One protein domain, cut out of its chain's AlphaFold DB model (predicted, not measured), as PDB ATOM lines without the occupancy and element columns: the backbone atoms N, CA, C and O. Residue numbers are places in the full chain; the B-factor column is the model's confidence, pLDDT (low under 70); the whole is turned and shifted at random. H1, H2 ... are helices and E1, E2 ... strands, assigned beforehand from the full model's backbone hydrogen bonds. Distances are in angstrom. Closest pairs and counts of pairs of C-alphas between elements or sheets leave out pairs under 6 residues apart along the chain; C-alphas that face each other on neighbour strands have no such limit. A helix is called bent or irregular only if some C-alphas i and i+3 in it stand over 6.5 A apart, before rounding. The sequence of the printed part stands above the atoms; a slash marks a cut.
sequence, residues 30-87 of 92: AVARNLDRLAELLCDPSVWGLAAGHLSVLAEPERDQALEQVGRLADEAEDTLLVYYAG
ATOM      1  N   ALA A  30     151.140 188.865 120.705       97.06
ATOM      2  CA  ALA A  30     149.992 187.981 120.891       97.06
ATOM      3  C   ALA A  30     150.380 186.595 121.424       97.06
ATOM      4  O   ALA A  30     149.590 185.996 122.144       97.06
ATOM      5  N   VAL A  31     151.584 186.109 121.123       98.00
ATOM      6  CA  VAL A  31     152.069 184.800 121.576       98.00
ATOM      7  C   VAL A  31     152.135 184.743 123.100       98.00
ATOM      8  O   VAL A  31     151.589 183.806 123.666       98.00
ATOM      9  N   ALA A  32     152.689 185.763 123.767       97.06
ATOM     10  CA  ALA A  32     152.713 185.826 125.233       97.06
ATOM     11  C   ALA A  32     151.301 185.679 125.831       97.06
ATOM     12  O   ALA A  32     151.060 184.823 126.676       97.06
ATOM     13  N   ARG A  33     150.329 186.431 125.290       97.69
ATOM     14  CA  ARG A  33     148.921 186.349 125.720       97.69
ATOM     15  C   ARG A  33     148.302 184.974 125.462       97.69
ATOM     16  O   ARG A  33     147.464 184.526 126.239       97.69
ATOM     17  N   ASN A  34     148.683 184.319 124.367       97.94
ATOM     18  CA  ASN A  34     148.203 182.980 124.049       97.94
ATOM     19  C   ASN A  34     148.751 181.943 125.031       97.94
ATOM     20  O   ASN A  34     147.991 181.066 125.427       97.94
ATOM     21  N   LEU A  35     150.025 182.042 125.434       98.50
ATOM     22  CA  LEU A  35     150.609 181.136 126.427       98.50
ATOM     23  C   LEU A  35     149.847 181.217 127.751       98.50
ATOM     24  O   LEU A  35     149.406 180.183 128.249       98.50
ATOM     25  N   ASP A  36     149.623 182.432 128.260       98.19
ATOM     26  CA  ASP A  36     148.887 182.649 129.510       98.19
ATOM     27  C   ASP A  36     147.470 182.073 129.416       98.19
ATOM     28  O   ASP A  36     147.037 181.284 130.258       98.19
ATOM     29  N   ARG A  37     146.751 182.406 128.335       98.50
ATOM     30  CA  ARG A  37     145.359 181.981 128.188       98.50
ATOM     31  C   ARG A  37     145.217 180.476 127.972       98.50
ATOM     32  O   ARG A  37     144.263 179.879 128.468       98.50
ATOM     33  N   LEU A  38     146.131 179.854 127.232       98.50
ATOM     34  CA  LEU A  38     146.141 178.404 127.061       98.50
ATOM     35  C   LEU A  38     146.505 177.704 128.367       98.50
ATOM     36  O   LEU A  38     145.872 176.704 128.686       98.50
ATOM     37  N   ALA A  39     147.449 178.229 129.150       98.56
ATOM     38  CA  ALA A  39     147.794 177.653 130.444       98.56
ATOM     39  C   ALA A  39     146.576 177.582 131.378       98.56
ATOM     40  O   ALA A  39     146.281 176.523 131.933       98.56
ATOM     41  N   GLU A  40     145.813 178.676 131.475       98.44
ATOM     42  CA  GLU A  40     144.555 178.713 132.227       98.44
ATOM     43  C   GLU A  40     143.548 177.673 131.721       98.44
ATOM     44  O   GLU A  40     142.992 176.910 132.508       98.44
ATOM     45  N   LEU A  41     143.323 177.626 130.402       98.44
ATOM     46  CA  LEU A  41     142.330 176.739 129.795       98.44
ATOM     47  C   LEU A  41     142.701 175.261 129.930       98.44
ATOM     48  O   LEU A  41     141.823 174.449 130.191       98.44
ATOM     49  N   LEU A  42     143.972 174.885 129.776       98.25
ATOM     50  CA  LEU A  42     144.381 173.483 129.903       98.25
ATOM     51  C   LEU A  42     144.237 172.979 131.346       98.25
ATOM     52  O   LEU A  42     143.922 171.806 131.553       98.25
ATOM     53  N   CYS A  43     144.414 173.853 132.337       98.19
ATOM     54  CA  CYS A  43     144.209 173.517 133.745       98.19
ATOM     55  C   CYS A  43     142.740 173.580 134.194       98.19
ATOM     56  O   CYS A  43     142.406 173.026 135.242       98.19
ATOM     57  N   ASP A  44     141.854 174.216 133.425       98.06
ATOM     58  CA  ASP A  44     140.432 174.321 133.750       98.06
ATOM     59  C   ASP A  44     139.745 172.935 133.680       98.06
ATOM     60  O   ASP A  44     139.741 172.310 132.611       98.06
ATOM     61  N   PRO A  45     139.128 172.441 134.779       95.69
ATOM     62  CA  PRO A  45     138.416 171.158 134.808       95.69
ATOM     63  C   PRO A  45     137.256 171.040 133.814       95.69
ATOM     64  O   PRO A  45     136.843 169.928 133.496       95.69
ATOM     65  N   SER A  46     136.706 172.162 133.345       96.31
ATOM     66  CA  SER A  46     135.637 172.187 132.341       96.31
ATOM     67  C   SER A  46     136.147 172.037 130.903       96.31
ATOM     68  O   SER A  46     135.346 171.795 130.002       96.31
ATOM     69  N   VAL A  47     137.463 172.155 130.689       95.88
ATOM     70  CA  VAL A  47     138.118 172.028 129.380       95.88
ATOM     71  C   VAL A  47     138.940 170.742 129.304       95.88
ATOM     72  O   VAL A  47     138.639 169.878 128.483       95.88
ATOM     73  N   TRP A  48     139.959 170.594 130.158       96.88
ATOM     74  CA  TRP A  48     140.778 169.373 130.233       96.88
ATOM     75  C   TRP A  48     141.124 168.972 131.671       96.88
ATOM     76  O   TRP A  48     141.165 167.783 131.980       96.88
ATOM     77  N   GLY A  49     141.327 169.937 132.572       97.44
ATOM     78  CA  GLY A  49     141.635 169.667 133.977       97.44
ATOM     79  C   GLY A  49     143.044 169.123 134.203       97.44
ATOM     80  O   GLY A  49     143.254 168.311 135.106       97.44
ATOM     81  N   LEU A  50     144.010 169.532 133.377       97.94
ATOM     82  CA  LEU A  50     145.407 169.155 133.541       97.94
ATOM     83  C   LEU A  50     145.948 169.723 134.861       97.94
ATOM     84  O   LEU A  50     145.847 170.920 135.126       97.94
ATOM     85  N   ALA A  51     146.545 168.873 135.698       96.88
ATOM     86  CA  ALA A  51     147.168 169.340 136.932       96.88
ATOM     87  C   ALA A  51     148.267 170.367 136.615       96.88
ATOM     88  O   ALA A  51     149.038 170.172 135.678       96.88
ATOM     89  N   ALA A  52     148.396 171.424 137.424       94.75
ATOM     90  CA  ALA A  52     149.389 172.477 137.185       94.75
ATOM     91  C   ALA A  52     150.831 171.934 137.083       94.75
ATOM     92  O   ALA A  52     151.622 172.434 136.296       94.75
ATOM     93  N   GLY A  53     151.158 170.862 137.816       97.19
ATOM     94  CA  GLY A  53     152.463 170.191 137.725       97.19
ATOM     95  C   GLY A  53     152.693 169.381 136.441       97.19
ATOM     96  O   GLY A  53     153.809 168.940 136.196       97.19
ATOM     97  N   HIS A  54     151.658 169.162 135.626       98.38
ATOM     98  CA  HIS A  54     151.743 168.478 134.331       98.38
ATOM     99  C   HIS A  54     151.791 169.459 133.148       98.38
ATOM    100  O   HIS A  54     151.903 169.021 132.001       98.38
ATOM    101  N   LEU A  55     151.713 170.765 133.416       98.62
ATOM    102  CA  LEU A  55     151.831 171.833 132.434       98.62
ATOM    103  C   LEU A  55     153.192 172.522 132.582       98.62
ATOM    104  O   LEU A  55     153.549 172.991 133.657       98.62
ATOM    105  N   SER A  56     153.938 172.621 131.486       98.56
ATOM    106  CA  SER A  56     155.156 173.429 131.395       98.56
ATOM    107  C   SER A  56     154.951 174.561 130.394       98.56
ATOM    108  O   SER A  56     154.412 174.343 129.310       98.56
ATOM    109  N   VAL A  57     155.398 175.768 130.739       98.56
ATOM    110  CA  VAL A  57     155.361 176.939 129.852       98.56
ATOM    111  C   VAL A  57     156.780 177.463 129.683       98.56
ATOM    112  O   VAL A  57     157.458 177.752 130.666       98.56
ATOM    113  N   LEU A  58     157.219 177.578 128.437       98.38
ATOM    114  CA  LEU A  58     158.505 178.134 128.046       98.38
ATOM    115  C   LEU A  58     158.251 179.367 127.174       98.38
ATOM    116  O   LEU A  58     157.947 179.250 125.986       98.38
ATOM    117  N   ALA A  59     158.360 180.549 127.778       97.31
ATOM    118  CA  ALA A  59     158.347 181.820 127.062       97.31
ATOM    119  C   ALA A  59     159.788 182.208 126.708       97.31
ATOM    120  O   ALA A  59     160.637 182.262 127.596       97.31
ATOM    121  N   GLU A  60     160.050 182.457 125.425       96.25
ATOM    122  CA  GLU A  60     161.373 182.781 124.875       96.25
ATOM    123  C   GLU A  60     162.479 181.742 125.180       96.25
ATOM    124  O   GLU A  60     163.578 182.136 125.574       96.25
ATOM    125  N   PRO A  61     162.249 180.417 125.048       96.50
ATOM    126  CA  PRO A  61     163.319 179.459 125.285       96.50
ATOM    127  C   PRO A  61     164.320 179.446 124.134       96.50
ATOM    128  O   PRO A  61     163.976 179.630 122.965       96.50
ATOM    129  N   GLU A  62     165.549 179.066 124.462       95.06
ATOM    130  CA  GLU A  62     166.499 178.619 123.451       95.06
ATOM    131  C   GLU A  62     166.023 177.308 122.806       95.06
ATOM    132  O   GLU A  62     165.363 176.476 123.439       95.06
ATOM    133  N   ARG A  63     166.403 177.073 121.543       93.06
ATOM    134  CA  ARG A  63     165.987 175.871 120.793       93.06
ATOM    135  C   ARG A  63     166.295 174.576 121.549       93.06
ATOM    136  O   ARG A  63     165.436 173.705 121.644       93.06
ATOM    137  N   ASP A  64     167.514 174.438 122.066       96.62
ATOM    138  CA  ASP A  64     167.947 173.188 122.700       96.62
ATOM    139  C   ASP A  64     167.223 172.957 124.034       96.62
ATOM    140  O   ASP A  64     166.839 171.827 124.327       96.62
ATOM    141  N   GLN A  65     166.912 174.028 124.774       97.62
ATOM    142  CA  GLN A  65     166.077 173.962 125.975       97.62
ATOM    143  C   GLN A  65     164.664 173.460 125.644       97.62
ATOM    144  O   GLN A  65     164.126 172.607 126.352       97.62
ATOM    145  N   ALA A  66     164.056 173.968 124.569       97.25
ATOM    146  CA  ALA A  66     162.734 173.524 124.137       97.25
ATOM    147  C   ALA A  66     162.734 172.039 123.737       97.25
ATOM    148  O   ALA A  66     161.857 171.290 124.165       97.25
ATOM    149  N   LEU A  67     163.733 171.596 122.966       97.62
ATOM    150  CA  LEU A  67     163.855 170.198 122.533       97.62
ATOM    151  C   LEU A  67     164.108 169.239 123.704       97.62
ATOM    152  O   LEU A  67     163.495 168.173 123.755       97.62
ATOM    153  N   GLU A  68     164.958 169.618 124.662       98.50
ATOM    154  CA  GLU A  68     165.198 168.831 125.875       98.50
ATOM    155  C   GLU A  68     163.908 168.663 126.691       98.50
ATOM    156  O   GLU A  68     163.579 167.556 127.121       98.50
ATOM    157  N   GLN A  69     163.130 169.738 126.853       98.38
ATOM    158  CA  GLN A  69     161.858 169.677 127.576       98.38
ATOM    159  C   GLN A  69     160.803 168.841 126.850       98.38
ATOM    160  O   GLN A  69     160.071 168.104 127.510       98.38
ATOM    161  N   VAL A  70     160.742 168.901 125.514       98.31
ATOM    162  CA  VAL A  70     159.882 168.003 124.727       98.31
ATOM    163  C   VAL A  70     160.259 166.546 124.991       98.31
ATOM    164  O   VAL A  70     159.374 165.749 125.286       98.31
ATOM    165  N   GLY A  71     161.552 166.206 124.930       98.44
ATOM    166  CA  GLY A  71     162.033 164.845 125.188       98.44
ATOM    167  C   GLY A  71     161.662 164.354 126.586       98.44
ATOM    168  O   GLY A  71     161.018 163.318 126.726       98.44
ATOM    169  N   ARG A  72     161.964 165.152 127.618       98.62
ATOM    170  CA  ARG A  72     161.624 164.822 129.011       98.62
ATOM    171  C   ARG A  72     160.124 164.579 129.201       98.62
ATOM    172  O   ARG A  72     159.731 163.605 129.832       98.62
ATOM    173  N   LEU A  73     159.275 165.460 128.671       98.44
ATOM    174  CA  LEU A  73     157.825 165.329 128.833       98.44
ATOM    175  C   LEU A  73     157.237 164.188 127.998       98.44
ATOM    176  O   LEU A  73     156.200 163.650 128.381       98.44
ATOM    177  N   ALA A  74     157.882 163.811 126.892       98.19
ATOM    178  CA  ALA A  74     157.511 162.629 126.122       98.19
ATOM    179  C   ALA A  74     157.777 161.340 126.908       98.19
ATOM    180  O   ALA A  74     156.941 160.443 126.869       98.19
ATOM    181  N   ASP A  75     158.876 161.277 127.664       98.38
ATOM    182  CA  ASP A  75     159.180 160.140 128.540       98.38
ATOM    183  C   ASP A  75     158.241 160.066 129.764       98.38
ATOM    184  O   ASP A  75     157.940 158.982 130.260       98.38
ATOM    185  N   GLU A  76     157.764 161.212 130.265       98.06
ATOM    186  CA  GLU A  76     156.872 161.290 131.433       98.06
ATOM    187  C   GLU A  76     155.381 161.104 131.117       98.06
ATOM    188  O   GLU A  76     154.594 160.797 132.019       98.06
ATOM    189  N   ALA A  77     154.957 161.372 129.881       98.06
ATOM    190  CA  ALA A  77     153.564 161.253 129.479       98.06
ATOM    191  C   ALA A  77     153.203 159.780 129.251       98.06
ATOM    192  O   ALA A  77     153.729 159.122 128.360       98.06
ATOM    193  N   GLU A  78     152.247 159.270 130.023       97.75
ATOM    194  CA  GLU A  78     151.796 157.879 129.906       97.75
ATOM    195  C   GLU A  78     150.531 157.711 129.050       97.75
ATOM    196  O   GLU A  78     150.069 156.586 128.841       97.75
ATOM    197  N   ASP A  79     149.931 158.822 128.618       96.88
ATOM    198  CA  ASP A  79     148.723 158.843 127.795       96.88
ATOM    199  C   ASP A  79     148.855 159.824 126.622       96.88
ATOM    200  O   ASP A  79     148.989 159.406 125.476       96.88
ATOM    201  N   THR A  80     148.865 161.135 126.890       97.19
ATOM    202  CA  THR A  80     148.983 162.169 125.848       97.19
ATOM    203  C   THR A  80     150.031 163.215 126.212       97.19
ATOM    204  O   THR A  80     150.033 163.746 127.322       97.19
ATOM    205  N   LEU A  81     150.885 163.572 125.251       98.44
ATOM    206  CA  LEU A  81     151.694 164.789 125.297       98.44
ATOM    207  C   LEU A  81     151.111 165.819 124.322       98.44
ATOM    208  O   LEU A  81     151.098 165.594 123.112       98.44
ATOM    209  N   LEU A  82     150.672 166.965 124.841       98.31
ATOM    210  CA  LEU A  82     150.342 168.136 124.031       98.31
ATOM    211  C   LEU A  82     151.571 169.044 123.924       98.31
ATOM    212  O   LEU A  82     152.055 169.540 124.938       98.31
ATOM    213  N   VAL A  83     152.031 169.325 122.707       98.38
ATOM    214  CA  VAL A  83     153.050 170.354 122.458       98.38
ATOM    215  C   VAL A  83     152.434 171.469 121.626       98.38
ATOM    216  O   VAL A  83     151.950 171.235 120.521       98.38
ATOM    217  N   TYR A  84     152.462 172.684 122.161       98.38
ATOM    218  CA  TYR A  84     152.065 173.904 121.471       98.38
ATOM    219  C   TYR A  84     153.303 174.756 121.224       98.38
ATOM    220  O   TYR A  84     154.048 175.047 122.155       98.38
ATOM    221  N   TYR A  85     153.500 175.180 119.981       97.75
ATOM    222  CA  TYR A  85     154.522 176.149 119.610       97.75
ATOM    223  C   TYR A  85     153.871 177.323 118.887       97.75
ATOM    224  O   TYR A  85     153.057 177.119 117.982       97.75
ATOM    225  N   ALA A  86     154.264 178.540 119.253       97.19
ATOM    226  CA  ALA A  86     153.904 179.746 118.529       97.19
ATOM    227  C   ALA A  86     155.100 180.693 118.395       97.19
ATOM    228  O   ALA A  86     155.756 181.037 119.372       97.19
ATOM    229  N   GLY A  87     155.352 181.126 117.165       94.94
ATOM    230  CA  GLY A  87     156.451 182.001 116.782       94.94
ATOM    231  C   GLY A  87     156.609 181.992 115.264       94.94
ATOM    232  O   GLY A  87     155.781 181.407 114.558       94.94
TER     233      GLY A  87
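Overview. This is residues 30 to 87 of the 92 residues of the protein "Caspase family protein" of Streptomyces sp. S1D4-11 (UniProt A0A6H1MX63). Two helices of equal length, H1 and H2, form opposite sides of a flat slab and run roughly the same direction, with the strands E1 and E2 in the space between them, one toward each broad side of the slab and both running back against the helices. The two strands do not form a sheet with each other, and the long link of residues 44 to 54 loops round one corner of the slab. The printed part has 58 residues with two named helices and two named strands, in the order H1, E1, H2, E2; the class is mixed, helices and strands. The whole is compact, with a radius of gyration of the C-alphas of 11.8 A, and the C-alphas span 34 by 31 by 14 A along their three main axes.

Along the chain. H1 holds residues 30 to 43 and is 20.2 A from first to last C-alpha; it begins at C-alpha 30, at (149.992, 187.981, 120.891). H2 holds residues 63 to 76 and is also 20.2 A long; C-alpha 63 is at (165.987, 175.871, 120.793). Neither helix is bent. E1 holds residues 55 to 59 and is 13.1 A long. E2, the longest strand, holds residues 81 to 86, is 16.6 A long, and ends at C-alpha 86, at (153.904, 179.746, 118.529).

Arrangement. H1 and E1 have 6 pairs of C-alphas within 8 A, the closest being those of Ala 32 and Ala 59, 7.2 A apart. H1 and E2 have 1 such pair, the C-alphas of Val 31 and Ala 86, at 6.2 A. E1 and E2 are near each other, with no pair of C-alphas within 8 A but 5 pairs within 10 A; each pairs with no named strand. H2 and E2 have 3 pairs within 8 A, the closest being the C-alphas of Ala 74 and Leu 81, at 6.3 A. E1 and H2 have 1 such pair, the C-alphas of Leu 58 and Ala 66, at 7.4 A. H1 and H2 are apart. In both H1 and H2, every O i to N i+4 pair is within hydrogen-bond range.

Size, cuts and confidence. The two C-alphas farthest apart are those of Ser 46 and Asp 64, at 33.7 A, while the first and last printed C-alphas, of Ala 30 and Gly 87, are 9.7 A apart. The link from H1 to E1, 11 residues, is long; the links from E1 to H2 and from H2 to E2 are tight, with 3 and 4 residues. The printed part has no cut. The mean pLDDT of the printed part is 97.6, and no printed residue is under 70.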